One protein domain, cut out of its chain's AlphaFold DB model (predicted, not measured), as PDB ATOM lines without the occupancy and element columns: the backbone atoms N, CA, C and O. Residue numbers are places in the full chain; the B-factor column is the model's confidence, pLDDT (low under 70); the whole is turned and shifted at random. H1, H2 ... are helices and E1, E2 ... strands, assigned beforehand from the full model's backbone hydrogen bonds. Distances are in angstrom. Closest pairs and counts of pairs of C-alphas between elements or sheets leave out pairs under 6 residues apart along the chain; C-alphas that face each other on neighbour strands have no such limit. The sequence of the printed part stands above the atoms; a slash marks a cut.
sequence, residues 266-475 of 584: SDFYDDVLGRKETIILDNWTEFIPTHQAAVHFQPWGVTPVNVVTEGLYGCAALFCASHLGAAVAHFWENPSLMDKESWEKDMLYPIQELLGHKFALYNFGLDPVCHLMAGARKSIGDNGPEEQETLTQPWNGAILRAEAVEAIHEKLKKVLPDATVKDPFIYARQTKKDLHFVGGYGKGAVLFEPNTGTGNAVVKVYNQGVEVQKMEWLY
ATOM      1  N   SER A 266     168.063 166.602 155.961       86.75
ATOM      2  CA  SER A 266     166.866 166.533 156.801       86.75
ATOM      3  C   SER A 266     166.928 165.403 157.816       86.75
ATOM      4  O   SER A 266     166.761 165.673 158.996       86.75
ATOM      5  N   ASP A 267     167.302 164.189 157.404       87.69
ATOM      6  CA  ASP A 267     167.405 163.040 158.317       87.69
ATOM      7  C   ASP A 267     168.412 163.287 159.452       87.69
ATOM      8  O   ASP A 267     168.175 162.909 160.598       87.69
ATOM      9  N   PHE A 268     169.531 163.954 159.148       89.38
ATOM     10  CA  PHE A 268     170.511 164.337 160.162       89.38
ATOM     11  C   PHE A 268     169.924 165.335 161.156       89.38
ATOM     12  O   PHE A 268     170.050 165.147 162.365       89.38
ATOM     13  N   TYR A 269     169.305 166.404 160.658       90.50
ATOM     14  CA  TYR A 269     168.741 167.422 161.533       90.50
ATOM     15  C   TYR A 269     167.547 166.895 162.321       90.50
ATOM     16  O   TYR A 269     167.439 167.227 163.492       90.50
ATOM     17  N   ASP A 270     166.709 166.042 161.743       90.88
ATOM     18  CA  ASP A 270     165.591 165.400 162.436       90.88
ATOM     19  C   ASP A 270     166.088 164.479 163.558       90.88
ATOM     20  O   ASP A 270     165.544 164.507 164.664       90.88
ATOM     21  N   ASP A 271     167.165 163.721 163.323       90.25
ATOM     22  CA  ASP A 271     167.814 162.918 164.363       90.25
ATOM     23  C   ASP A 271     168.412 163.798 165.470       90.25
ATOM     24  O   ASP A 271     168.168 163.551 166.650       90.25
ATOM     25  N   VAL A 272     169.144 164.866 165.124       90.44
ATOM     26  CA  VAL A 272     169.705 165.782 166.131       90.44
ATOM     27  C   VAL A 272     168.593 166.478 166.918       90.44
ATOM     28  O   VAL A 272     168.640 166.498 168.145       90.44
ATOM     29  N   LEU A 273     167.564 167.005 166.257       91.19
ATOM     30  CA  LEU A 273     166.433 167.691 166.889       91.19
ATOM     31  C   LEU A 273     165.570 166.747 167.739       91.19
ATOM     32  O   LEU A 273     164.972 167.182 168.720       91.19
ATOM     33  N   GLY A 274     165.520 165.456 167.403       90.25
ATOM     34  CA  GLY A 274     164.800 164.439 168.170       90.25
ATOM     35  C   GLY A 274     165.464 164.050 169.497       90.25
ATOM     36  O   GLY A 274     164.850 163.357 170.316       90.25
ATOM     37  N   ARG A 275     166.710 164.475 169.730       90.38
ATOM     38  CA  ARG A 275     167.477 164.141 170.935       90.38
ATOM     39  C   ARG A 275     167.158 165.082 172.096       90.38
ATOM     40  O   ARG A 275     166.888 166.264 171.917       90.38
ATOM     41  N   LYS A 276     167.202 164.546 173.319       90.94
ATOM     42  CA  LYS A 276     166.776 165.266 174.535       90.94
ATOM     43  C   LYS A 276     167.764 166.340 174.973       90.94
ATOM     44  O   LYS A 276     167.369 167.297 175.623       90.94
ATOM     45  N   GLU A 277     169.032 166.165 174.634       90.12
ATOM     46  CA  GLU A 277     170.121 167.091 174.935       90.12
ATOM     47  C   GLU A 277     170.285 168.200 173.883       90.12
ATOM     48  O   GLU A 277     171.293 168.908 173.872       90.12
ATOM     49  N   THR A 278     169.314 168.335 172.975       93.38
ATOM     50  CA  THR A 278     169.320 169.363 171.936       93.38
ATOM     51  C   THR A 278     168.618 170.626 172.400       93.38
ATOM     52  O   THR A 278     167.445 170.621 172.773       93.38
ATOM     53  N   ILE A 279     169.347 171.730 172.315       93.31
ATOM     54  CA  ILE A 279     168.871 173.087 172.541       93.31
ATOM     55  C   ILE A 279     168.625 173.710 171.174       93.31
ATOM     56  O   ILE A 279     169.523 173.738 170.332       93.31
ATOM     57  N   ILE A 280     167.407 174.193 170.952       92.00
ATOM     58  CA  ILE A 280     166.991 174.795 169.686       92.00
ATOM     59  C   ILE A 280     166.988 176.316 169.844       92.00
ATOM     60  O   ILE A 280     166.399 176.840 170.787       92.00
ATOM     61  N   LEU A 281     167.647 177.007 168.917       89.69
ATOM     62  CA  LEU A 281     167.596 178.452 168.745       89.69
ATOM     63  C   LEU A 281     166.875 178.771 167.438       89.69
ATOM     64  O   LEU A 281     167.430 178.652 166.345       89.69
ATOM     65  N   ASP A 282     165.641 179.233 167.551       84.69
ATOM     66  CA  ASP A 282     164.817 179.649 166.421       84.69
ATOM     67  C   ASP A 282     164.381 181.121 166.549       84.69
ATOM     68  O   ASP A 282     164.840 181.867 167.417       84.69
ATOM     69  N   ASN A 283     163.488 181.555 165.659       72.31
ATOM     70  CA  ASN A 283     162.955 182.922 165.660       72.31
ATOM     71  C   ASN A 283     162.017 183.244 166.831       72.31
ATOM     72  O   ASN A 283     161.593 184.387 166.981       72.31
ATOM     73  N   TRP A 284     161.641 182.245 167.621       68.81
ATOM     74  CA  TRP A 284     160.654 182.350 168.692       68.81
ATOM     75  C   TRP A 284     161.268 182.081 170.064       68.81
ATOM     76  O   TRP A 284     160.568 182.116 171.074       68.81
ATOM     77  N   THR A 285     162.569 181.809 170.103       67.31
ATOM     78  CA  THR A 285     163.280 181.454 171.318       67.31
ATOM     79  C   THR A 285     163.617 182.716 172.119       67.31
ATOM     80  O   THR A 285     164.449 183.524 171.713       67.31
ATOM     81  N   GLU A 286     162.993 182.883 173.286       55.97
ATOM     82  CA  GLU A 286     163.227 184.011 174.200       55.97
ATOM     83  C   GLU A 286     164.430 183.753 175.139       55.97
ATOM     84  O   GLU A 286     164.271 183.675 176.356       55.97
ATOM     85  N   PHE A 287     165.651 183.603 174.608       56.06
ATOM     86  CA  PHE A 287     166.870 183.584 175.438       56.06
ATOM     87  C   PHE A 287     167.574 184.937 175.390       56.06
ATOM     88  O   PHE A 287     168.054 185.347 174.338       56.06
ATOM     89  N   ILE A 288     167.632 185.598 176.556       52.91
ATOM     90  CA  ILE A 288     167.991 187.013 176.757       52.91
ATOM     91  C   ILE A 288     167.035 187.915 175.952       52.91
ATOM     92  O   ILE A 288     167.036 187.864 174.729       52.91
ATOM     93  N   PRO A 289     166.201 188.756 176.592       45.22
ATOM     94  CA  PRO A 289     165.170 189.529 175.906       45.22
ATOM     95  C   PRO A 289     165.797 190.656 175.080       45.22
ATOM     96  O   PRO A 289     165.785 191.827 175.459       45.22
ATOM     97  N   THR A 290     166.348 190.308 173.928       53.94
ATOM     98  CA  THR A 290     166.507 191.245 172.832       53.94
ATOM     99  C   THR A 290     165.331 191.017 171.912       53.94
ATOM    100  O   THR A 290     164.911 189.887 171.680       53.94
ATOM    101  N   HIS A 291     164.732 192.093 171.420       58.75
ATOM    102  CA  HIS A 291     163.536 191.964 170.598       58.75
ATOM    103  C   HIS A 291     163.809 191.226 169.281       58.75
ATOM    104  O   HIS A 291     162.847 191.022 168.540       58.75
ATOM    105  N   GLN A 292     165.084 190.949 168.941       71.69
ATOM    106  CA  GLN A 292     165.492 190.645 167.571       71.69
ATOM    107  C   GLN A 292     166.690 189.675 167.385       71.69
ATOM    108  O   GLN A 292     167.146 189.467 166.256       71.69
ATOM    109  N   ALA A 293     167.192 189.064 168.464       75.38
ATOM    110  CA  ALA A 293     168.180 187.988 168.416       75.38
ATOM    111  C   ALA A 293     167.958 186.980 169.550       75.38
ATOM    112  O   ALA A 293     167.650 187.363 170.679       75.38
ATOM    113  N   ALA A 294     168.181 185.700 169.259       80.88
ATOM    114  CA  ALA A 294     168.267 184.659 170.276       80.88
ATOM    115  C   ALA A 294     169.739 184.330 170.503       80.88
ATOM    116  O   ALA A 294     170.454 184.039 169.541       80.88
ATOM    117  N   VAL A 295     170.205 184.374 171.751       82.56
ATOM    118  CA  VAL A 295     171.583 183.993 172.071       82.56
ATOM    119  C   VAL A 295     171.611 182.985 173.200       82.56
ATOM    120  O   VAL A 295     170.972 183.169 174.231       82.56
ATOM    121  N   HIS A 296     172.404 181.940 173.008       85.88
ATOM    122  CA  HIS A 296     172.620 180.890 173.983       85.88
ATOM    123  C   HIS A 296     174.106 180.720 174.258       85.88
ATOM    124  O   HIS A 296     174.923 180.689 173.334       85.88
ATOM    125  N   PHE A 297     174.441 180.576 175.535       85.69
ATOM    126  CA  PHE A 297     175.757 180.142 175.971       85.69
ATOM    127  C   PHE A 297     175.638 178.755 176.592       85.69
ATOM    128  O   PHE A 297     174.849 178.545 177.512       85.69
ATOM    129  N   GLN A 298     176.448 177.826 176.098       89.12
ATOM    130  CA  GLN A 298     176.491 176.455 176.560       89.12
ATOM    131  C   GLN A 298     177.895 176.120 177.069       89.12
ATOM    132  O   GLN A 298     178.780 175.874 176.247       89.12
ATOM    133  N   PRO A 299     178.122 176.070 178.393       82.75
ATOM    134  CA  PRO A 299     179.331 175.461 178.920       82.75
ATOM    135  C   PRO A 299     179.297 173.952 178.663       82.75
ATOM    136  O   PRO A 299     178.233 173.317 178.690       82.75
ATOM    137  N   TRP A 300     180.463 173.374 178.405       83.50
ATOM    138  CA  TRP A 300     180.609 171.932 178.275       83.50
ATOM    139  C   TRP A 300     180.622 171.272 179.645       83.50
ATOM    140  O   TRP A 300     181.247 171.757 180.584       83.50
ATOM    141  N   GLY A 301     179.908 170.157 179.749       75.06
ATOM    142  CA  GLY A 301     179.885 169.317 180.939       75.06
ATOM    143  C   GLY A 301     180.361 167.907 180.619       75.06
ATOM    144  O   GLY A 301     181.059 167.664 179.639       75.06
ATOM    145  N   VAL A 302     179.925 166.955 181.437       71.69
ATOM    146  CA  VAL A 302     180.224 165.523 181.258       71.69
ATOM    147  C   VAL A 302     179.199 164.800 180.379       71.69
ATOM    148  O   VAL A 302     179.318 163.600 180.143       71.69
ATOM    149  N   THR A 303     178.178 165.510 179.897       78.75
ATOM    150  CA  THR A 303     177.102 164.959 179.064       78.75
ATOM    151  C   THR A 303     177.166 165.509 177.641       78.75
ATOM    152  O   THR A 303     177.541 166.671 177.466       78.75
ATOM    153  N   PRO A 304     176.760 164.729 176.625       86.44
ATOM    154  CA  PRO A 304     176.573 165.245 175.275       86.44
ATOM    155  C   PRO A 304     175.598 166.422 175.268       86.44
ATOM    156  O   PRO A 304     174.623 166.420 176.021       86.44
ATOM    157  N   VAL A 305     175.852 167.413 174.415       91.19
ATOM    158  CA  VAL A 305     174.959 168.564 174.218       91.19
ATOM    159  C   VAL A 305     174.957 168.953 172.746       91.19
ATOM    160  O   VAL A 305     176.012 169.021 172.117       91.19
ATOM    161  N   ASN A 306     173.778 169.251 172.200       94.56
ATOM    162  CA  ASN A 306     173.647 169.810 170.858       94.56
ATOM    163  C   ASN A 306     173.025 171.202 170.958       94.56
ATOM    164  O   ASN A 306     172.041 171.395 171.666       94.56
ATOM    165  N   VAL A 307     173.553 172.168 170.218       94.81
ATOM    166  CA  VAL A 307     172.952 173.494 170.066       94.81
ATOM    167  C   VAL A 307     172.664 173.694 168.588       94.81
ATOM    168  O   VAL A 307     173.594 173.778 167.789       94.81
ATOM    169  N   VAL A 308     171.390 173.719 168.211       94.94
ATOM    170  CA  VAL A 308     170.942 173.822 166.819       94.94
ATOM    171  C   VAL A 308     170.279 175.169 166.606       94.94
ATOM    172  O   VAL A 308     169.324 175.507 167.296       94.94
ATOM    173  N   THR A 309     170.751 175.914 165.615       93.50
ATOM    174  CA  THR A 309     170.059 177.097 165.108       93.50
ATOM    175  C   THR A 309     169.242 176.705 163.891       93.50
ATOM    176  O   THR A 309     169.791 176.134 162.948       93.50
ATOM    177  N   GLU A 310     167.956 177.042 163.872       91.00
ATOM    178  CA  GLU A 310     167.071 176.777 162.738       91.00
ATOM    179  C   GLU A 310     166.226 177.992 162.345       91.00
ATOM    180  O   GLU A 310     166.176 179.005 163.042       91.00
ATOM    181  N   GLY A 311     165.561 177.904 161.191       86.75
ATOM    182  CA  GLY A 311     164.709 178.983 160.695       86.75
ATOM    183  C   GLY A 311     165.482 180.163 160.099       86.75
ATOM    184  O   GLY A 311     164.976 181.288 160.091       86.75
ATOM    185  N   LEU A 312     166.692 179.927 159.575       86.31
ATOM    186  CA  LEU A 312     167.526 180.967 158.970       86.31
ATOM    187  C   LEU A 312     167.004 181.363 157.574       86.31
ATOM    188  O   LEU A 312     167.502 180.931 156.534       86.31
ATOM    189  N   TYR A 313     165.985 182.225 157.540       83.06
ATOM    190  CA  TYR A 313     165.310 182.691 156.313       83.06
ATOM    191  C   TYR A 313     166.024 183.843 155.596       83.06
ATOM    192  O   TYR A 313     165.377 184.736 155.059       83.06
ATOM    193  N   GLY A 314     167.358 183.849 155.603       78.81
ATOM    194  CA  GLY A 314     168.164 185.038 155.291       78.81
ATOM    195  C   GLY A 314     168.741 185.729 156.528       78.81
ATOM    196  O   GLY A 314     169.525 186.667 156.399       78.81
ATOM    197  N   CYS A 315     168.416 185.201 157.707       87.38
ATOM    198  CA  CYS A 315     169.019 185.548 158.987       87.38
ATOM    199  C   CYS A 315     170.526 185.233 159.010       87.38
ATOM    200  O   CYS A 315     171.039 184.467 158.181       87.38
ATOM    201  N   ALA A 316     171.237 185.811 159.971       89.06
ATOM    202  CA  ALA A 316     172.612 185.422 160.264       89.06
ATOM    203  C   ALA A 316     172.650 184.518 161.503       89.06
ATOM    204  O   ALA A 316     171.777 184.593 162.364       89.06
ATOM    205  N   ALA A 317     173.663 183.666 161.596       92.25
ATOM    206  CA  ALA A 317     173.934 182.883 162.793       92.25
ATOM    207  C   ALA A 317     175.419 182.941 163.130       92.25
ATOM    208  O   ALA A 317     176.255 182.879 162.234       92.25
ATOM    209  N   LEU A 318     175.749 183.062 164.408       93.00
ATOM    210  CA  LEU A 318     177.120 183.002 164.902       93.00
ATOM    211  C   LEU A 318     177.287 181.741 165.733       93.00
ATOM    212  O   LEU A 318     176.491 181.493 166.630       93.00
ATOM    213  N   PHE A 319     178.349 180.997 165.459       94.69
ATOM    214  CA  PHE A 319     178.756 179.821 166.210       94.69
ATOM    215  C   PHE A 319     180.194 180.033 166.673       94.69
ATOM    216  O   PHE A 319     181.122 179.922 165.877       94.69
ATOM    217  N   CYS A 320     180.389 180.368 167.942       93.31
ATOM    218  CA  CYS A 320     181.704 180.380 168.574       93.31
ATOM    219  C   CYS A 320     181.820 179.149 169.460       93.31
ATOM    220  O   CYS A 320     180.936 178.905 170.274       93.31
ATOM    221  N   ALA A 321     182.890 178.376 169.321       92.69
ATOM    222  CA  ALA A 321     183.104 177.169 170.106       92.69
ATOM    223  C   ALA A 321     184.562 177.046 170.554       92.69
ATOM    224  O   ALA A 321     185.474 177.565 169.913       92.69
ATOM    225  N   SER A 322     184.761 176.370 171.679       87.44
ATOM    226  CA  SER A 322     186.053 176.195 172.342       87.44
ATOM    227  C   SER A 322     186.091 174.886 173.128       87.44
ATOM    228  O   SER A 322     185.125 174.124 173.100       87.44
ATOM    229  N   HIS A 323     187.171 174.657 173.875       76.31
ATOM    230  CA  HIS A 323     187.286 173.528 174.796       76.31
ATOM    231  C   HIS A 323     186.442 173.676 176.074       76.31
ATOM    232  O   HIS A 323     186.258 172.685 176.772       76.31
ATOM    233  N   LEU A 324     185.922 174.873 176.386       79.31
ATOM    234  CA  LEU A 324     185.120 175.131 177.596       79.31
ATOM    235  C   LEU A 324     183.618 175.273 177.326       79.31
ATOM    236  O   LEU A 324     182.804 175.025 178.214       79.31
ATOM    237  N   GLY A 325     183.238 175.681 176.118       87.25
ATOM    238  CA  GLY A 325     181.844 175.951 175.784       87.25
ATOM    239  C   GLY A 325     181.620 176.422 174.350       87.25
ATOM    240  O   GLY A 325     182.568 176.586 173.569       87.25
ATOM    241  N   ALA A 326     180.352 176.687 174.028       91.06
ATOM    242  CA  ALA A 326     179.918 177.380 172.818       91.06
ATOM    243  C   ALA A 326     178.986 178.565 173.100       91.06
ATOM    244  O   ALA A 326     178.186 178.546 174.029       91.06
ATOM    245  N   ALA A 327     179.047 179.578 172.235       90.69
ATOM    246  CA  ALA A 327     178.063 180.646 172.112       90.69
ATOM    247  C   ALA A 327     177.455 180.512 170.737       90.69
ATOM    248  O   ALA A 327     178.163 180.516 169.727       90.69
ATOM    249  N   VAL A 328     176.136 180.444 170.719       92.06
ATOM    250  CA  VAL A 328     175.370 180.390 169.493       92.06
ATOM    251  C   VAL A 328     174.393 181.548 169.498       92.06
ATOM    252  O   VAL A 328     173.660 181.738 170.466       92.06
ATOM    253  N   ALA A 329     174.403 182.340 168.434       89.75
ATOM    254  CA  ALA A 329     173.470 183.439 168.253       89.75
ATOM    255  C   ALA A 329     172.723 183.289 166.932       89.75
ATOM    256  O   ALA A 329     173.317 182.951 165.909       89.75
ATOM    257  N   HIS A 330     171.431 183.588 166.959       89.06
ATOM    258  CA  HIS A 330     170.558 183.686 165.803       89.06
ATOM    259  C   HIS A 330     170.081 185.133 165.677       89.06
ATOM    260  O   HIS A 330     169.460 185.681 166.584       89.06
ATOM    261  N   PHE A 331     170.383 185.743 164.538       86.00
ATOM    262  CA  PHE A 331     170.177 187.152 164.247       86.00
ATOM    263  C   PHE A 331     169.111 187.368 163.166       86.00
ATOM    264  O   PHE A 331     169.318 186.984 162.010       86.00
ATOM    265  N   TRP A 332     167.992 188.014 163.505       80.94
ATOM    266  CA  TRP A 332     166.856 188.133 162.585       80.94
ATOM    267  C   TRP A 332     167.040 189.203 161.509       80.94
ATOM    268  O   TRP A 332     167.547 190.298 161.746       80.94
ATOM    269  N   GLU A 333     166.580 188.895 160.291       71.94
ATOM    270  CA  GLU A 333     166.797 189.772 159.133       71.94
ATOM    271  C   GLU A 333     165.916 191.032 159.141       71.94
ATOM    272  O   GLU A 333     166.356 192.114 158.759       71.94
ATOM    273  N   ASN A 334     164.641 190.904 159.509       65.56
ATOM    274  CA  ASN A 334     163.638 191.898 159.110       65.56
ATOM    275  C   ASN A 334     163.619 193.182 159.962       65.56
ATOM    276  O   ASN A 334     163.488 194.257 159.378       65.56
ATOM    277  N   PRO A 335     163.748 193.124 161.300       58.00
ATOM    278  CA  PRO A 335     163.693 194.339 162.100       58.00
ATOM    279  C   PRO A 335     165.087 194.946 162.410       58.00
ATOM    280  O   PRO A 335     165.189 196.170 162.457       58.00
ATOM    281  N   SER A 336     166.172 194.154 162.494       58.44
ATOM    282  CA  SER A 336     167.480 194.651 162.994       58.44
ATOM    283  C   SER A 336     168.419 195.156 161.911       58.44
ATOM    284  O   SER A 336     169.273 195.994 162.164       58.44
ATOM    285  N   LEU A 337     168.298 194.630 160.690       60.38
ATOM    286  CA  LEU A 337     169.197 194.953 159.572       60.38
ATOM    287  C   LEU A 337     168.698 196.129 158.719       60.38
ATOM    288  O   LEU A 337     169.329 196.479 157.718       60.38
ATOM    289  N   MET A 338     167.542 196.700 159.066       62.00
ATOM    290  CA  MET A 338     166.903 197.793 158.328       62.00
ATOM    291  C   MET A 338     167.206 199.176 158.911       62.00
ATOM    292  O   MET A 338     167.172 200.157 158.172       62.00
ATOM    293  N   ASP A 339     167.519 199.255 160.202       70.50
ATOM    294  CA  ASP A 339     167.824 200.494 160.911       70.50
ATOM    295  C   ASP A 339     169.147 200.354 161.675       70.50
ATOM    296  O   ASP A 339     169.400 199.338 162.318       70.50
ATOM    297  N   LYS A 340     170.009 201.371 161.590       67.81
ATOM    298  CA  LYS A 340     171.358 201.329 162.171       67.81
ATOM    299  C   LYS A 340     171.328 201.346 163.703       67.81
ATOM    300  O   LYS A 340     172.183 200.728 164.331       67.81
ATOM    301  N   GLU A 341     170.369 202.054 164.296       71.69
ATOM    302  CA  GLU A 341     170.219 202.122 165.753       71.69
ATOM    303  C   GLU A 341     169.707 200.782 166.309       71.69
ATOM    304  O   GLU A 341     170.255 200.257 167.281       71.69
ATOM    305  N   SER A 342     168.744 200.170 165.614       71.50
ATOM    306  CA  SER A 342     168.277 198.803 165.884       71.50
ATOM    307  C   SER A 342     169.397 197.767 165.692       71.50
ATOM    308  O   SER A 342     169.601 196.912 166.547       71.50
ATOM    309  N   TRP A 343     170.217 197.901 164.643       73.94
ATOM    310  CA  TRP A 343     171.360 197.022 164.375       73.94
ATOM    311  C   TRP A 343     172.356 196.946 165.537       73.94
ATOM    312  O   TRP A 343     172.713 195.855 165.988       73.94
ATOM    313  N   GLU A 344     172.828 198.091 166.038       73.00
ATOM    314  CA  GLU A 344     173.806 198.093 167.130       73.00
ATOM    315  C   GLU A 344     173.232 197.445 168.394       73.00
ATOM    316  O   GLU A 344     173.919 196.649 169.037       73.00
ATOM    317  N   LYS A 345     171.967 197.738 168.715       74.50
ATOM    318  CA  LYS A 345     171.274 197.214 169.895       74.50
ATOM    319  C   LYS A 345     170.959 195.722 169.803       74.50
ATOM    320  O   LYS A 345     171.023 195.027 170.810       74.50
ATOM    321  N   ASP A 346     170.608 195.232 168.627       72.50
ATOM    322  CA  ASP A 346     170.104 193.869 168.489       72.50
ATOM    323  C   ASP A 346     171.210 192.869 168.134       72.50
ATOM    324  O   ASP A 346     171.061 191.675 168.362       72.50
ATOM    325  N   MET A 347     172.341 193.345 167.605       75.75
ATOM    326  CA  MET A 347     173.371 192.477 167.021       75.75
ATOM    327  C   MET A 347     174.715 192.675 167.700       75.75
ATOM    328  O   MET A 347     175.315 191.730 168.210       75.75
ATOM    329  N   LEU A 348     175.190 193.922 167.761       80.38
ATOM    330  CA  LEU A 348     176.500 194.212 168.340       80.38
ATOM    331  C   LEU A 348     176.466 194.229 169.866       80.38
ATOM    332  O   LEU A 348     177.459 193.849 170.483       80.38
ATOM    333  N   TYR A 349     175.357 194.661 170.465       78.31
ATOM    334  CA  TYR A 349     175.199 194.688 171.912       78.31
ATOM    335  C   TYR A 349     175.193 193.276 172.511       78.31
ATOM    336  O   TYR A 349     176.010 193.052 173.396       78.31
ATOM    337  N   PRO A 350     174.439 192.278 171.999       75.25
ATOM    338  CA  PRO A 350     174.537 190.911 172.513       75.25
ATOM    339  C   PRO A 350     175.927 190.317 172.323       75.25
ATOM    340  O   PRO A 350     176.453 189.717 173.247       75.25
ATOM    341  N   ILE A 351     176.576 190.541 171.177       80.81
ATOM    342  CA  ILE A 351     177.970 190.113 170.980       80.81
ATOM    343  C   ILE A 351     178.887 190.759 172.024       80.81
ATOM    344  O   ILE A 351     179.744 190.094 172.592       80.81
ATOM    345  N   GLN A 352     178.721 192.050 172.302       81.19
ATOM    346  CA  GLN A 352     179.536 192.747 173.290       81.19
ATOM    347  C   GLN A 352     179.238 192.285 174.723       81.19
ATOM    348  O   GLN A 352     180.172 192.121 175.500       81.19
ATOM    349  N   GLU A 353     177.982 192.055 175.079       74.50
ATOM    350  CA  GLU A 353     177.605 191.591 176.416       74.50
ATOM    351  C   GLU A 353     178.002 190.126 176.638       74.50
ATOM    352  O   GLU A 353     178.598 189.798 177.659       74.50
ATOM    353  N   LEU A 354     177.750 189.245 175.664       70.62
ATOM    354  CA  LEU A 354     178.077 187.822 175.776       70.62
ATOM    355  C   LEU A 354     179.566 187.534 175.596       70.62
ATOM    356  O   LEU A 354     180.139 186.766 176.366       70.62
ATOM    357  N   LEU A 355     180.190 188.115 174.569       74.75
ATOM    358  CA  LEU A 355     181.569 187.800 174.188       74.75
ATOM    359  C   LEU A 355     182.564 188.880 174.622       74.75
ATOM    360  O   LEU A 355     183.747 188.601 174.768       74.75
ATOM    361  N   GLY A 356     182.112 190.121 174.819       65.81
ATOM    362  CA  GLY A 356     182.970 191.256 175.197       65.81
ATOM    363  C   GLY A 356     183.125 191.445 176.689       65.81
ATOM    364  O   GLY A 356     183.984 192.221 177.116       65.81
ATOM    365  N   HIS A 357     182.347 190.724 177.492       63.44
ATOM    366  CA  HIS A 357     182.605 190.662 178.912       63.44
ATOM    367  C   HIS A 357     183.825 189.780 179.186       63.44
ATOM    368  O   HIS A 357     184.037 188.760 178.535       63.44
ATOM    369  N   LYS A 358     184.582 190.093 180.245       55.69
ATOM    370  CA  LYS A 358     185.664 189.228 180.751       55.69
ATOM    371  C   LYS A 358     185.203 187.790 181.044       55.69
ATOM    372  O   LYS A 358     186.047 186.913 181.153       55.69
ATOM    373  N   PHE A 359     183.888 187.552 181.148       52.03
ATOM    374  CA  PHE A 359     183.293 186.218 181.283       52.03
ATOM    375  C   PHE A 359     183.516 185.345 180.053       52.03
ATOM    376  O   PHE A 359     183.615 184.137 180.211       52.03
ATOM    377  N   ALA A 360     183.682 185.926 178.863       55.59
ATOM    378  CA  ALA A 360     183.955 185.158 177.661       55.59
ATOM    379  C   ALA A 360     185.244 184.338 177.789       55.59
ATOM    380  O   ALA A 360     185.234 183.168 177.454       55.59
ATOM    381  N   LEU A 361     186.309 184.875 178.390       53.41
ATOM    382  CA  LEU A 361     187.531 184.107 178.675       53.41
ATOM    383  C   LEU A 361     187.290 182.918 179.619       53.41
ATOM    384  O   LEU A 361     187.853 181.850 179.409       53.41
ATOM    385  N   TYR A 362     186.436 183.079 180.634       57.19
ATOM    386  CA  TYR A 362     186.079 181.988 181.554       57.19
ATOM    387  C   TYR A 362     185.207 180.920 180.885       57.19
ATOM    388  O   TYR A 362     185.265 179.752 181.242       57.19
ATOM    389  N   ASN A 363     184.412 181.341 179.909       62.75
ATOM    390  CA  ASN A 363     183.392 180.540 179.250       62.75
ATOM    391  C   ASN A 363     183.885 179.884 177.943       62.75
ATOM    392  O   ASN A 363     183.337 178.870 177.521       62.75
ATOM    393  N   PHE A 364     184.910 180.460 177.307       65.50
ATOM    394  CA  PHE A 364     185.455 180.062 176.002       65.50
ATOM    395  C   PHE A 364     186.945 179.729 176.013       65.50
ATOM    396  O   PHE A 364     187.482 179.276 175.008       65.50
ATOM    397  N   GLY A 365     187.648 179.992 177.108       64.06
ATOM    398  CA  GLY A 365     189.099 179.894 177.118       64.06
ATOM    399  C   GLY A 365     189.746 180.973 176.246       64.06
ATOM    400  O   GLY A 365     189.145 182.005 175.938       64.06
ATOM    401  N   LEU A 366     191.014 180.755 175.898       65.81
ATOM    402  CA  LEU A 366     191.853 181.756 175.232       65.81
ATOM    403  C   LEU A 366     191.711 181.757 173.703       65.81
ATOM    404  O   LEU A 366     192.058 182.749 173.077       65.81
ATOM    405  N   ASP A 367     191.215 180.679 173.101       79.25
ATOM    406  CA  ASP A 367     191.322 180.426 171.663       79.25
ATOM    407  C   ASP A 367     190.015 179.934 170.998       79.25
ATOM    408  O   ASP A 367     190.038 178.960 170.238       79.25
ATOM    409  N   PRO A 368     188.851 180.581 171.219       89.75
ATOM    410  CA  PRO A 368     187.624 180.146 170.562       89.75
ATOM    411  C   PRO A 368     187.709 180.289 169.039       89.75
ATOM    412  O   PRO A 368     188.271 181.246 168.498       89.75
ATOM    413  N   VAL A 369     187.070 179.357 168.334       93.06
ATOM    414  CA  VAL A 369     186.872 179.428 166.885       93.06
ATOM    415  C   VAL A 369     185.447 179.889 166.609       93.06
ATOM    416  O   VAL A 369     184.489 179.266 167.064       93.06
ATOM    417  N   CYS A 370     185.306 180.980 165.859       94.25
ATOM    418  CA  CYS A 370     184.020 181.585 165.531       94.25
ATOM    419  C   CYS A 370     183.713 181.467 164.036       94.25
ATOM    420  O   CYS A 370     184.511 181.868 163.188       94.25
ATOM    421  N   HIS A 371     182.518 180.971 163.724       94.50
ATOM    422  CA  HIS A 371     181.957 180.855 162.385       94.50
ATOM    423  C   HIS A 371     180.711 181.723 162.278       94.50
ATOM    424  O   HIS A 371     179.779 181.589 163.069       94.50
ATOM    425  N   LEU A 372     180.681 182.589 161.272       93.31
ATOM    426  CA  LEU A 372     179.507 183.381 160.934       93.31
ATOM    427  C   LEU A 372     178.814 182.744 159.733       93.31
ATOM    428  O   LEU A 372     179.460 182.438 158.739       93.31
ATOM    429  N   MET A 373     177.508 182.547 159.807       93.38
ATOM    430  CA  MET A 373     176.679 182.036 158.723       93.38
ATOM    431  C   MET A 373     175.735 183.147 158.267       93.38
ATOM    432  O   MET A 373     175.094 183.785 159.100       93.38
ATOM    433  N   ALA A 374     175.646 183.406 156.963       91.75
ATOM    434  CA  ALA A 374     174.873 184.531 156.434       91.75
ATOM    435  C   ALA A 374     174.135 184.193 155.133       91.75
ATOM    436  O   ALA A 374     174.650 183.489 154.263       91.75
ATOM    437  N   GLY A 375     172.925 184.731 154.978       89.88
ATOM    438  CA  GLY A 375     172.118 184.523 153.778       89.88
ATOM    439  C   GLY A 375     172.702 185.212 152.539       89.88
ATOM    440  O   GLY A 375     173.044 186.400 152.552       89.88
ATOM    441  N   ALA A 376     172.765 184.485 151.427       90.44
ATOM    442  CA  ALA A 376     173.092 185.017 150.110       90.44
ATOM    443  C   ALA A 376     171.942 185.861 149.549       90.44
ATOM    444  O   ALA A 376     170.771 185.654 149.866       90.44
ATOM    445  N   ARG A 377     172.236 186.737 148.579       86.19
ATOM    446  CA  ARG A 377     171.176 187.322 147.736       86.19
ATOM    447  C   ARG A 377     170.425 186.261 146.931       86.19
ATOM    448  O   ARG A 377     169.228 186.433 146.703       86.19
ATOM    449  N   LYS A 378     171.102 185.168 146.549       87.69
ATOM    450  CA  LYS A 378     170.486 184.026 145.864       87.69
ATOM    451  C   LYS A 378     169.413 183.397 146.753       87.69
ATOM    452  O   LYS A 378     169.652 183.101 147.923       87.69
ATOM    453  N   SER A 379     168.257 183.171 146.152       88.69
ATOM    454  CA  SER A 379     167.190 182.353 146.701       88.69
ATOM    455  C   SER A 379     167.062 181.059 145.914       88.69
ATOM    456  O   SER A 379     167.232 181.057 144.695       88.69
ATOM    457  N   ILE A 380     166.714 179.992 146.611       89.62
ATOM    458  CA  ILE A 380     166.288 178.714 146.054       89.62
ATOM    459  C   ILE A 380     164.830 178.488 146.450       89.62
ATOM    460  O   ILE A 380     164.361 179.001 147.472       89.62
ATOM    461  N   GLY A 381     164.094 177.798 145.590       88.19
ATOM    462  CA  GLY A 381     162.670 177.540 145.779       88.19
ATOM    463  C   GLY A 381     162.315 176.068 145.698       88.19
ATOM    464  O   GLY A 381     161.142 175.753 145.786       88.19
ATOM    465  N   ASP A 382     163.277 175.171 145.526       87.75
ATOM    466  CA  ASP A 382     163.049 173.735 145.401       87.75
ATOM    467  C   ASP A 382     164.031 172.966 146.300       87.75
ATOM    468  O   ASP A 382     164.876 173.570 146.966       87.75
ATOM    469  N   ASN A 383     163.862 171.643 146.363       86.94
ATOM    470  CA  ASN A 383     164.769 170.695 147.026       86.94
ATOM    471  C   ASN A 383     165.349 169.718 145.984       86.94
ATOM    472  O   ASN A 383     165.426 168.513 146.216       86.94
ATOM    473  N   GLY A 384     165.622 170.216 144.774       88.19
ATOM    474  CA  GLY A 384     166.229 169.424 143.715       88.19
ATOM    475  C   GLY A 384     167.715 169.165 143.994       88.19
ATOM    476  O   GLY A 384     168.305 169.816 144.857       88.19
ATOM    477  N   PRO A 385     168.350 168.231 143.265       86.44
ATOM    478  CA  PRO A 385     169.771 167.934 143.441       86.44
ATOM    479  C   PRO A 385     170.679 169.168 143.307       86.44
ATOM    480  O   PRO A 385     171.594 169.336 144.105       86.44
ATOM    481  N   GLU A 386     170.390 170.065 142.356       85.81
ATOM    482  CA  GLU A 386     171.152 171.309 142.151       85.81
ATOM    483  C   GLU A 386     171.035 172.254 143.361       85.81
ATOM    484  O   GLU A 386     172.012 172.854 143.808       85.81
ATOM    485  N   GLU A 387     169.843 172.377 143.946       87.25
ATOM    486  CA  GLU A 387     169.645 173.164 145.159       87.25
ATOM    487  C   GLU A 387     170.285 172.505 146.382       87.25
ATOM    488  O   GLU A 387     170.758 173.209 147.276       87.25
ATOM    489  N   GLN A 388     170.317 171.175 146.457       86.06
ATOM    490  CA  GLN A 388     170.955 170.444 147.555       86.06
ATOM    491  C   GLN A 388     172.476 170.585 147.537       86.06
ATOM    492  O   GLN A 388     173.089 170.629 148.601       86.06
ATOM    493  N   GLU A 389     173.104 170.763 146.371       82.94
ATOM    494  CA  GLU A 389     174.537 171.081 146.302       82.94
ATOM    495  C   GLU A 389     174.877 172.350 147.103       82.94
ATOM    496  O   GLU A 389     175.933 172.422 147.738       82.94
ATOM    497  N   THR A 390     173.947 173.310 147.187       82.75
ATOM    498  CA  THR A 390     174.138 174.545 147.968       82.75
ATOM    499  C   THR A 390     174.168 174.335 149.487       82.75
ATOM    500  O   THR A 390     174.606 175.231 150.205       82.75
ATOM    501  N   LEU A 391     173.750 173.165 149.989       81.88
ATOM    502  CA  LEU A 391     173.892 172.788 151.404       81.88
ATOM    503  C   LEU A 391     175.319 172.371 151.762       81.88
ATOM    504  O   LEU A 391     175.661 172.325 152.940       81.88
ATOM    505  N   THR A 392     176.125 172.033 150.755       79.38
ATOM    506  CA  THR A 392     177.402 171.326 150.921       79.38
ATOM    507  C   THR A 392     178.611 172.212 150.652       79.38
ATOM    508  O   THR A 392     179.748 171.817 150.909       79.38
ATOM    509  N   GLN A 393     178.378 173.417 150.127       80.38
ATOM    510  CA  GLN A 393     179.423 174.369 149.785       80.38
ATOM    511  C   GLN A 393     178.971 175.796 150.100       80.38
ATOM    512  O   GLN A 393     177.819 176.147 149.825       80.38
ATOM    513  N   PRO A 394     179.869 176.644 150.634       81.81
ATOM    514  CA  PRO A 394     179.580 178.059 150.771       81.81
ATOM    515  C   PRO A 394     179.351 178.677 149.387       81.81
ATOM    516  O   PRO A 394     180.067 178.411 148.421       81.81
ATOM    517  N   TRP A 395     178.332 179.520 149.284       82.25
ATOM    518  CA  TRP A 395     177.983 180.206 148.051       82.25
ATOM    519  C   TRP A 395     178.960 181.355 147.767       82.25
ATOM    520  O   TRP A 395     179.075 182.283 148.556       82.25
ATOM    521  N   ASN A 396     179.584 181.378 146.587       82.88
ATOM    522  CA  ASN A 396     180.565 182.417 146.213       82.88
ATOM    523  C   ASN A 396     179.955 183.783 145.825       82.88
ATOM    524  O   ASN A 396     180.643 184.653 145.293       82.88
ATOM    525  N   GLY A 397     178.646 183.973 145.996       81.62
ATOM    526  CA  GLY A 397     177.955 185.203 145.603       81.62
ATOM    527  C   GLY A 397     177.851 186.251 146.708       81.62
ATOM    528  O   GLY A 397     178.262 186.052 147.844       81.62
ATOM    529  N   ALA A 398     177.230 187.384 146.369       85.00
ATOM    530  CA  ALA A 398     177.058 188.491 147.302       85.00
ATOM    531  C   ALA A 398     176.175 188.112 148.504       85.00
ATOM    532  O   ALA A 398     175.048 187.621 148.348       85.00
ATOM    533  N   ILE A 399     176.675 188.436 149.695       85.75
ATOM    534  CA  ILE A 399     175.936 188.396 150.956       85.75
ATOM    535  C   ILE A 399     174.794 189.415 150.883       85.75
ATOM    536  O   ILE A 399     174.966 190.536 150.391       85.75
ATOM    537  N   LEU A 400     173.607 189.038 151.356       80.88
ATOM    538  CA  LEU A 400     172.435 189.912 151.333       80.88
ATOM    539  C   LEU A 400     172.670 191.224 152.099       80.88
ATOM    540  O   LEU A 400     172.252 192.286 151.639       80.88
ATOM    541  N   ARG A 401     173.405 191.147 153.213       82.44
ATOM    542  CA  ARG A 401     173.739 192.249 154.128       82.44
ATOM    543  C   ARG A 401     175.245 192.321 154.405       82.44
ATOM    544  O   ARG A 401     175.666 192.254 155.553       82.44
ATOM    545  N   ALA A 402     176.052 192.426 153.347       86.25
ATOM    546  CA  ALA A 402     177.516 192.398 153.447       86.25
ATOM    547  C   ALA A 402     178.075 193.368 154.507       86.25
ATOM    548  O   ALA A 402     178.822 192.940 155.374       86.25
ATOM    549  N   GLU A 403     177.640 194.633 154.514       84.38
ATOM    550  CA  GLU A 403     178.110 195.641 155.484       84.38
ATOM    551  C   GLU A 403     177.855 195.241 156.946       84.38
ATOM    552  O   GLU A 403     178.691 195.473 157.816       84.38
ATOM    553  N   ALA A 404     176.714 194.609 157.213       82.25
ATOM    554  CA  ALA A 404     176.331 194.178 158.550       82.25
ATOM    555  C   ALA A 404     177.145 192.952 159.001       82.25
ATOM    556  O   ALA A 404     177.626 192.885 160.129       82.25
ATOM    557  N   VAL A 405     177.364 192.003 158.090       86.31
ATOM    558  CA  VAL A 405     178.201 190.821 158.333       86.31
ATOM    559  C   VAL A 405     179.656 191.220 158.592       86.31
ATOM    560  O   VAL A 405     180.251 190.734 159.552       86.31
ATOM    561  N   GLU A 406     180.202 192.159 157.817       87.94
ATOM    562  CA  GLU A 406     181.537 192.718 158.059       87.94
ATOM    563  C   GLU A 406     181.614 193.429 159.418       87.94
ATOM    564  O   GLU A 406     182.572 193.242 160.166       87.94
ATOM    565  N   ALA A 407     180.580 194.184 159.801       86.62
ATOM    566  CA  ALA A 407     180.535 194.830 161.111       86.62
ATOM    567  C   ALA A 407     180.530 193.817 162.274       86.62
ATOM    568  O   ALA A 407     181.203 194.055 163.278       86.62
ATOM    569  N   ILE A 408     179.820 192.685 162.146       86.69
ATOM    570  CA  ILE A 408     179.892 191.576 163.116       86.69
ATOM    571  C   ILE A 408     181.312 191.018 163.167       86.69
ATOM    572  O   ILE A 408     181.874 190.873 164.251       86.69
ATOM    573  N   HIS A 409     181.895 190.717 162.008       88.12
ATOM    574  CA  HIS A 409     183.226 190.129 161.909       88.12
ATOM    575  C   HIS A 409     184.275 191.017 162.600       88.12
ATOM    576  O   HIS A 409     185.003 190.564 163.485       88.12
ATOM    577  N   GLU A 410     184.304 192.308 162.277       89.81
ATOM    578  CA  GLU A 410     185.225 193.266 162.890       89.81
ATOM    579  C   GLU A 410     184.965 193.446 164.390       89.81
ATOM    580  O   GLU A 410     185.900 193.576 165.187       89.81
ATOM    581  N   LYS A 411     183.696 193.389 164.816       88.75
ATOM    582  CA  LYS A 411     183.358 193.430 166.238       88.75
ATOM    583  C   LYS A 411     183.894 192.213 166.981       88.75
ATOM    584  O   LYS A 411     184.464 192.397 168.053       88.75
ATOM    585  N   LEU A 412     183.751 191.012 166.420       88.19
ATOM    586  CA  LEU A 412     184.252 189.772 167.013       88.19
ATOM    587  C   LEU A 412     185.764 189.819 167.200       88.19
ATOM    588  O   LEU A 412     186.224 189.552 168.300       88.19
ATOM    589  N   LYS A 413     186.525 190.266 166.193       88.00
ATOM    590  CA  LYS A 413     187.984 190.445 166.322       88.00
ATOM    591  C   LYS A 413     188.367 191.439 167.418       88.00
ATOM    592  O   LYS A 413     189.391 191.286 168.070       88.00
ATOM    593  N   LYS A 414     187.568 192.489 167.618       87.38
ATOM    594  CA  LYS A 414     187.825 193.484 168.667       87.38
ATOM    595  C   LYS A 414     187.504 192.953 170.065       87.38
ATOM    596  O   LYS A 414     188.165 193.324 171.029       87.38
ATOM    597  N   VAL A 415     186.434 192.175 170.166       83.69
ATOM    598  CA  VAL A 415     185.865 191.666 171.417       83.69
ATOM    599  C   VAL A 415     186.609 190.414 171.895       83.69
ATOM    600  O   VAL A 415     186.899 190.296 173.081       83.69
ATOM    601  N   LEU A 416     186.985 189.539 170.965       83.25
ATOM    602  CA  LEU A 416     187.782 188.340 171.184       83.25
ATOM    603  C   LEU A 416     189.060 188.424 170.327       83.25
ATOM    604  O   LEU A 416     189.119 187.831 169.249       83.25
ATOM    605  N   PRO A 417     190.085 189.178 170.763       79.50
ATOM    606  CA  PRO A 417     191.294 189.406 169.967       79.50
ATOM    607  C   PRO A 417     192.105 188.136 169.692       79.50
ATOM    608  O   PRO A 417     192.822 188.080 168.696       79.50
ATOM    609  N   ASP A 418     191.968 187.124 170.550       79.88
ATOM    610  CA  ASP A 418     192.653 185.839 170.422       79.88
ATOM    611  C   ASP A 418     191.785 184.770 169.723       79.88
ATOM    612  O   ASP A 418     192.256 183.667 169.442       79.88
ATOM    613  N   ALA A 419     190.527 185.089 169.384       86.06
ATOM    614  CA  ALA A 419     189.659 184.168 168.661       86.06
ATOM    615  C   ALA A 419     190.090 183.998 167.205       86.06
ATOM    616  O   ALA A 419     190.404 184.956 166.492       86.06
ATOM    617  N   THR A 420     189.959 182.772 166.707       91.94
ATOM    618  CA  THR A 420     190.015 182.516 165.268       91.94
ATOM    619  C   THR A 420     188.639 182.773 164.664       91.94
ATOM    620  O   THR A 420     187.768 181.906 164.689       91.94
ATOM    621  N   VAL A 421     188.437 183.959 164.091       92.50
ATOM    622  CA  VAL A 421     187.211 184.288 163.349       92.50
ATOM    623  C   VAL A 421     187.375 183.859 161.889       92.50
ATOM    624  O   VAL A 421     188.275 184.334 161.197       92.50
ATOM    625  N   LYS A 422     186.549 182.911 161.437       93.81
ATOM    626  CA  LYS A 422     186.558 182.397 160.059       93.81
ATOM    627  C   LYS A 422     185.740 183.286 159.128       93.81
ATOM    628  O   LYS A 422     184.837 184.000 159.566       93.81
ATOM    629  N   ASP A 423     186.029 183.183 157.833       90.56
ATOM    630  CA  ASP A 423     185.230 183.844 156.806       90.56
ATOM    631  C   ASP A 423     183.760 183.392 156.868       90.56
ATOM    632  O   ASP A 423     183.484 182.229 157.197       90.56
ATOM    633  N   PRO A 424     182.803 184.285 156.552       90.94
ATOM    634  CA  PRO A 424     181.393 183.947 156.618       90.94
ATOM    635  C   PRO A 424     181.029 182.793 155.679       90.94
ATOM    636  O   PRO A 424     181.321 182.818 154.483       90.94
ATOM    637  N   PHE A 425     180.306 181.808 156.201       92.44
ATOM    638  CA  PHE A 425     179.657 180.782 155.402       92.44
ATOM    639  C   PHE A 425     178.373 181.350 154.796       92.44
ATOM    640  O   PHE A 425     177.388 181.622 155.489       92.44
ATOM    641  N   ILE A 426     178.386 181.540 153.482       91.81
ATOM    642  CA  ILE A 426     177.273 182.134 152.748       91.81
ATOM    643  C   ILE A 426     176.348 181.016 152.267       91.81
ATOM    644  O   ILE A 426     176.790 180.130 151.543       91.81
ATOM    645  N   TYR A 427     175.063 181.058 152.619       90.81
ATOM    646  CA  TYR A 427     174.096 180.024 152.221       90.81
ATOM    647  C   TYR A 427     172.988 180.577 151.320       90.81
ATOM    648  O   TYR A 427     172.551 181.720 151.470       90.81
ATOM    649  N   ALA A 428     172.505 179.770 150.372       89.31
ATOM    650  CA  ALA A 428     171.366 180.150 149.538       89.31
ATOM    651  C   ALA A 428     170.072 180.168 150.368       89.31
ATOM    652  O   ALA A 428     169.789 179.241 151.124       89.31
ATOM    653  N   ARG A 429     169.264 181.225 150.228       88.81
ATOM    654  CA  ARG A 429     168.037 181.380 151.024       88.81
ATOM    655  C   ARG A 429     166.923 180.501 150.477       88.81
ATOM    656  O   ARG A 429     166.529 180.665 149.327       88.81
ATOM    657  N   GLN A 430     166.359 179.635 151.307       88.50
ATOM    658  CA  GLN A 430     165.154 178.898 150.943       88.50
ATOM    659  C   GLN A 430     163.945 179.841 150.967       88.50
ATOM    660  O   GLN A 430     163.763 180.600 151.917       88.50
ATOM    661  N   THR A 431     163.120 179.828 149.922       87.94
ATOM    662  CA  THR A 431     161.922 180.690 149.810       87.94
ATOM    663  C   THR A 431     160.626 179.940 150.074       87.94
ATOM    664  O   THR A 431     159.619 180.561 150.421       87.94
ATOM    665  N   LYS A 432     160.648 178.610 149.963       87.62
ATOM    666  CA  LYS A 432     159.509 177.755 150.287       87.62
ATOM    667  C   LYS A 432     159.432 177.474 151.783       87.62
ATOM    668  O   LYS A 432     160.339 176.882 152.361       87.62
ATOM    669  N   LYS A 433     158.315 177.888 152.391       80.81
ATOM    670  CA  LYS A 433     158.057 177.762 153.835       80.81
ATOM    671  C   LYS A 433     157.960 176.328 154.332       80.81
ATOM    672  O   LYS A 433     158.213 176.072 155.497       80.81
ATOM    673  N   ASP A 434     157.553 175.400 153.483       82.31
ATOM    674  CA  ASP A 434     157.551 173.975 153.791       82.31
ATOM    675  C   ASP A 434     158.988 173.455 153.927       82.31
ATOM    676  O   ASP A 434     159.329 172.858 154.941       82.31
ATOM    677  N   LEU A 435     159.880 173.805 153.001       83.56
ATOM    678  CA  LEU A 435     161.281 173.359 153.014       83.56
ATOM    679  C   LEU A 435     162.144 173.994 154.117       83.56
ATOM    680  O   LEU A 435     163.282 173.587 154.330       83.56
ATOM    681  N   HIS A 436     161.611 174.988 154.821       76.62
ATOM    682  CA  HIS A 436     162.248 175.626 155.972       76.62
ATOM    683  C   HIS A 436     162.368 174.721 157.191       76.62
ATOM    684  O   HIS A 436     163.319 174.857 157.954       76.62
ATOM    685  N   PHE A 437     161.392 173.840 157.390       75.25
ATOM    686  CA  PHE A 437     161.307 173.010 158.592       75.25
ATOM    687  C   PHE A 437     161.711 171.570 158.305       75.25
ATOM    688  O   PHE A 437     162.407 170.962 159.109       75.25
ATOM    689  N   VAL A 438     161.329 171.058 157.134       75.25
ATOM    690  CA  VAL A 438     161.558 169.659 156.745       75.25
ATOM    691  C   VAL A 438     162.852 169.463 155.952       75.25
ATOM    692  O   VAL A 438     163.047 168.387 155.422       75.25
ATOM    693  N   GLY A 439     163.668 170.513 155.802       78.44
ATOM    694  CA  GLY A 439     164.908 170.527 155.022       78.44
ATOM    695  C   GLY A 439     166.162 170.654 155.893       78.44
ATOM    696  O   GLY A 439     166.091 171.140 157.024       78.44
ATOM    697  N   GLY A 440     167.335 170.354 155.329       80.62
ATOM    698  CA  GLY A 440     168.624 170.796 155.888       80.62
ATOM    699  C   GLY A 440     168.887 172.306 155.757       80.62
ATOM    700  O   GLY A 440     169.854 172.820 156.314       80.62
ATOM    701  N   TYR A 441     168.028 173.018 155.020       87.00
ATOM    702  CA  TYR A 441     168.195 174.431 154.698       87.00
ATOM    703  C   TYR A 441     167.999 175.354 155.892       87.00
ATOM    704  O   TYR A 441     167.017 175.277 156.622       87.00
ATOM    705  N   GLY A 442     168.887 176.336 155.990       86.81
ATOM    706  CA  GLY A 442     168.785 177.404 156.979       86.81
ATOM    707  C   GLY A 442     168.984 176.893 158.403       86.81
ATOM    708  O   GLY A 442     168.371 177.426 159.329       86.81
ATOM    709  N   LYS A 443     169.817 175.862 158.560       92.12
ATOM    710  CA  LYS A 443     170.171 175.276 159.848       92.12
ATOM    711  C   LYS A 443     171.685 175.313 160.058       92.12
ATOM    712  O   LYS A 443     172.461 175.353 159.104       92.12
ATOM    713  N   GLY A 444     172.100 175.339 161.314       94.06
ATOM    714  CA  GLY A 444     173.485 175.177 161.742       94.06
ATOM    715  C   GLY A 444     173.509 174.548 163.129       94.06
ATOM    716  O   GLY A 444     172.510 174.602 163.842       94.06
ATOM    717  N   ALA A 445     174.601 173.892 163.501       95.06
ATOM    718  CA  ALA A 445     174.669 173.174 164.765       95.06
ATOM    719  C   ALA A 445     176.067 173.192 165.376       95.06
ATOM    720  O   ALA A 445     177.064 173.115 164.665       95.06
ATOM    721  N   VAL A 446     176.129 173.209 166.704       95.50
ATOM    722  CA  VAL A 446     177.318 172.851 167.478       95.50
ATOM    723  C   VAL A 446     176.992 171.587 168.250       95.50
ATOM    724  O   VAL A 446     176.040 171.569 169.029       95.50
ATOM    725  N   LEU A 447     177.756 170.527 168.025       94.19
ATOM    726  CA  LEU A 447     177.586 169.258 168.716       94.19
ATOM    727  C   LEU A 447     178.800 169.006 169.607       94.19
ATOM    728  O   LEU A 447     179.929 169.028 169.117       94.19
ATOM    729  N   PHE A 448     178.558 168.755 170.888       91.75
ATOM    730  CA  PHE A 448     179.561 168.390 171.880       91.75
ATOM    731  C   PHE A 448     179.343 166.943 172.325       91.75
ATOM    732  O   PHE A 448     178.242 166.578 172.741       91.75
ATOM    733  N   GLU A 449     180.402 166.137 172.267       87.12
ATOM    734  CA  GLU A 449     180.421 164.769 172.782       87.12
ATOM    735  C   GLU A 449     181.623 164.576 173.720       87.12
ATOM    736  O   GLU A 449     182.775 164.621 173.267       87.12
ATOM    737  N   PRO A 450     181.387 164.315 175.016       79.06
ATOM    738  CA  PRO A 450     182.421 163.861 175.931       79.06
ATOM    739  C   PRO A 450     182.694 162.370 175.672       79.06
ATOM    740  O   PRO A 450     181.882 161.505 175.987       79.06
ATOM    741  N   ASN A 451     183.843 162.041 175.084       68.88
ATOM    742  CA  ASN A 451     184.279 160.662 174.870       68.88
ATOM    743  C   ASN A 451     185.080 160.162 176.081       68.88
ATOM    744  O   ASN A 451     186.310 160.238 176.132       68.88
ATOM    745  N   THR A 452     184.370 159.594 177.052       56.34
ATOM    746  CA  THR A 452     184.981 159.016 178.258       56.34
ATOM    747  C   THR A 452     185.772 157.740 177.996       56.34
ATOM    748  O   THR A 452     186.654 157.409 178.781       56.34
ATOM    749  N   GLY A 453     185.524 157.041 176.883       53.12
ATOM    750  CA  GLY A 453     186.227 155.799 176.547       53.12
ATOM    751  C   GLY A 453     187.678 156.013 176.111       53.12
ATOM    752  O   GLY A 453     188.537 155.186 176.408       53.12
ATOM    753  N   THR A 454     187.964 157.122 175.425       55.03
ATOM    754  CA  THR A 454     189.334 157.486 175.012       55.03
ATOM    755  C   THR A 454     189.902 158.660 175.799       55.03
ATOM    756  O   THR A 454     191.009 159.094 175.497       55.03
ATOM    757  N   GLY A 455     189.135 159.212 176.745       56.66
ATOM    758  CA  GLY A 455     189.499 160.432 177.456       56.66
ATOM    759  C   GLY A 455     189.677 161.611 176.506       56.66
ATOM    760  O   GLY A 455     190.636 162.352 176.661       56.66
ATOM    761  N   ASN A 456     188.786 161.785 175.526       66.88
ATOM    762  CA  ASN A 456     188.764 162.958 174.647       66.88
ATOM    763  C   ASN A 456     187.388 163.628 174.703       66.88
ATOM    764  O   ASN A 456     186.397 162.980 174.996       66.88
ATOM    765  N   ALA A 457     187.288 164.904 174.372       77.31
ATOM    766  CA  ALA A 457     186.034 165.575 174.067       77.31
ATOM    767  C   ALA A 457     186.086 166.082 172.627       77.31
ATOM    768  O   ALA A 457     187.124 166.563 172.167       77.31
ATOM    769  N   VAL A 458     184.975 165.951 171.906       86.38
ATOM    770  CA  VAL A 458     184.879 166.369 170.507       86.38
ATOM    771  C   VAL A 458     183.794 167.421 170.377       86.38
ATOM    772  O   VAL A 458     182.647 167.183 170.751       86.38
ATOM    773  N   VAL A 459     184.149 168.564 169.795       89.69
ATOM    774  CA  VAL A 459     183.184 169.565 169.332       89.69
ATOM    775  C   VAL A 459     183.198 169.608 167.817       89.69
ATOM    776  O   VAL A 459     184.256 169.712 167.194       89.69
ATOM    777  N   LYS A 460     182.012 169.575 167.219       93.06
ATOM    778  CA  LYS A 460     181.820 169.789 165.787       93.06
ATOM    779  C   LYS A 460     180.870 170.941 165.532       93.06
ATOM    780  O   LYS A 460     179.834 171.040 166.182       93.06
ATOM    781  N   VAL A 461     181.211 171.778 164.561       93.44
ATOM    782  CA  VAL A 461     180.362 172.873 164.087       93.44
ATOM    783  C   VAL A 461     179.924 172.562 162.663       93.44
ATOM    784  O   VAL A 461     180.759 172.291 161.797       93.44
ATOM    785  N   TYR A 462     178.618 172.622 162.433       93.31
ATOM    786  CA  TYR A 462     177.977 172.409 161.147       93.31
ATOM    787  C   TYR A 462     177.291 173.688 160.685       93.31
ATOM    788  O   TYR A 462     176.478 174.256 161.413       93.31
ATOM    789  N   ASN A 463     177.573 174.097 159.453       91.75
ATOM    790  CA  ASN A 463     176.834 175.148 158.763       91.75
ATOM    791  C   ASN A 463     176.088 174.498 157.599       91.75
ATOM    792  O   ASN A 463     176.731 174.000 156.673       91.75
ATOM    793  N   GLN A 464     174.752 174.493 157.634       87.94
ATOM    794  CA  GLN A 464     173.930 173.684 156.726       87.94
ATOM    795  C   GLN A 464     174.336 172.198 156.826       87.94
ATOM    796  O   GLN A 464     174.294 171.613 157.900       87.94
ATOM    797  N   GLY A 465     174.792 171.581 155.738       83.81
ATOM    798  CA  GLY A 465     175.293 170.208 155.732       83.81
ATOM    799  C   GLY A 465     176.813 170.079 155.861       83.81
ATOM    800  O   GLY A 465     177.366 169.013 155.619       83.81
ATOM    801  N   VAL A 466     177.544 171.154 156.156       87.69
ATOM    802  CA  VAL A 466     179.015 171.122 156.110       87.69
ATOM    803  C   VAL A 466     179.593 171.133 157.510       87.69
ATOM    804  O   VAL A 466     179.370 172.090 158.247       87.69
ATOM    805  N   GLU A 467     180.403 170.127 157.849       92.25
ATOM    806  CA  GLU A 467     181.298 170.195 159.008       92.25
ATOM    807  C   GLU A 467     182.369 171.258 158.720       92.25
ATOM    808  O   GLU A 467     183.300 171.036 157.945       92.25
ATOM    809  N   VAL A 468     182.201 172.445 159.302       90.94
ATOM    810  CA  VAL A 468     183.111 173.585 159.101       90.94
ATOM    811  C   VAL A 468     184.223 173.629 160.140       90.94
ATOM    812  O   VAL A 468     185.237 174.290 159.921       90.94
ATOM    813  N   GLN A 469     184.042 172.930 161.261       92.88
ATOM    814  CA  GLN A 469     185.050 172.805 162.301       92.88
ATOM    815  C   GLN A 469     184.877 171.500 163.059       92.88
ATOM    816  O   GLN A 469     183.772 171.123 163.444       92.88
ATOM    817  N   LYS A 470     186.012 170.873 163.344       92.00
ATOM    818  CA  LYS A 470     186.147 169.788 164.303       92.00
ATOM    819  C   LYS A 470     187.254 170.159 165.268       92.00
ATOM    820  O   LYS A 470     188.324 170.596 164.846       92.00
ATOM    821  N   MET A 471     186.981 170.029 166.549       86.94
ATOM    822  CA  MET A 471     187.955 170.227 167.604       86.94
ATOM    823  C   MET A 471     187.936 168.989 168.481       86.94
ATOM    824  O   MET A 471     186.871 168.496 168.849       86.94
ATOM    825  N   GLU A 472     189.119 168.461 168.754       82.81
ATOM    826  CA  GLU A 472     189.309 167.315 169.627       82.81
ATOM    827  C   GLU A 472     190.275 167.747 170.714       82.81
ATOM    828  O   GLU A 472     191.375 168.216 170.421       82.81
ATOM    829  N   TRP A 473     189.854 167.593 171.958       69.50
ATOM    830  CA  TRP A 473     190.708 167.828 173.108       69.50
ATOM    831  C   TRP A 473     190.818 166.546 173.895       69.50
ATOM    832  O   TRP A 473     189.847 165.806 174.018       69.50
ATOM    833  N   LEU A 474     191.995 166.297 174.451       56.38
ATOM    834  CA  LEU A 474     192.114 165.326 175.524       56.38
ATOM    835  C   LEU A 474     191.316 165.861 176.710       56.38
ATOM    836  O   LEU A 474     191.389 167.050 177.023       56.38
ATOM    837  N   TYR A 475     190.529 164.991 177.332       46.47
ATOM    838  CA  TYR A 475     189.888 165.254 178.607       46.47
ATOM    839  C   TYR A 475     191.005 165.651 179.564       46.47
ATOM    840  O   TYR A 475     191.838 164.832 179.955       46.47
TER     841      TYR A 475
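This is residues 266 to 475 of the 584 residues of an uncharacterized protein of Massariosphaeria phaeospora (UniProt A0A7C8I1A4). Two five-stranded sheets lie face to face as a sandwich, their strands nearly in line at 20 degrees, and helices H3, H4 and H6 cover the other face of the sheet E2 E5 E4 E6 E7. The small helices H1 and H5 only graze the sheets. The printed part has 210 residues, ordered H1 E1 E2 E3 E4 E5 H2 H3 H4 E6 H5 H6 E7 E8 E9 E10, class mixed, helices and strands. Both sheets, the other running E1 E3 E8 E9 E10, are mixed; the whole is compact and rounded, radius of gyration of the C-alphas 16.2 A, spanning 45 by 39 by 30 A.

Look first for E2, residues 293 to 299, E5, 325 to 331, E4, 316 to 321, E6, 369 to 380 and 29.3 A long, and E7, 425 to 430. Find C-alpha 369 at (186.872, 179.428, 166.885), where E6 begins. The other sheet holds E1, 278 to 281, E3, 305 to 309, E8, 444 to 451, E9, 456 to 463, and E10, 466 to 474, 24.1 A long, ending at C-alpha 474 (192.114, 165.326, 175.524). The helices are H1, 266 to 273, H2, 333 to 336, H3, 340 to 355 and 20.8 A long, H4, 359 to 364, H5, 385 to 389, and H6, 402 to 415 and 19.8 A long.

Start at the hairpin E4 and E5, antiparallel, where N 318 and O 329 are 2.9 A apart. E6 bends by 78 degrees at residue 377; it is antiparallel to E4, with N 371 and O 319 2.8 A apart, and parallel to E7, with N 376 and O 427 2.8 A apart. E6, H5, H6 and E7 form a strand-helix-strand unit, parallel neighbour strands with helices between. H3 over E2 and E5, height 10.3 A, and H6 over E4 and E6, height 10.5 A, run along the strands; H4 stands up over E5, and the three share one face, making two layers, helices on a sheet. H3 and H6 touch, closest C-alphas Leu 355 and Val 415, 6.4 A. H2 touches H3, residues 342 to 347 alone, closest C-alphas Ser 336 and Trp 343, 4.8 A. Across the sandwich, C-alphas 319 and 446, the closest of E4 and E8, are 7.2 A apart. E8, E9 and E10 are a meander, each strand antiparallel to the one before; N 447 and O 460 are 2.8 A apart. Every O i to N i+4 pair is within hydrogen-bond range in H1, H4, H5 and H6, and 10 of 12 in H3; H2 is too short for one.

The farthest C-alphas, Asp 339 and Gly 453, are 50.8 A apart, and the printed part has no cut. The links E1 to E2, H5 to H6 and E7 to E8 are long. Look for pLDDT under 70 at residues 284 to 291, 334 to 338, 340, 356 to 366, 451 to 456 and 473 to 475.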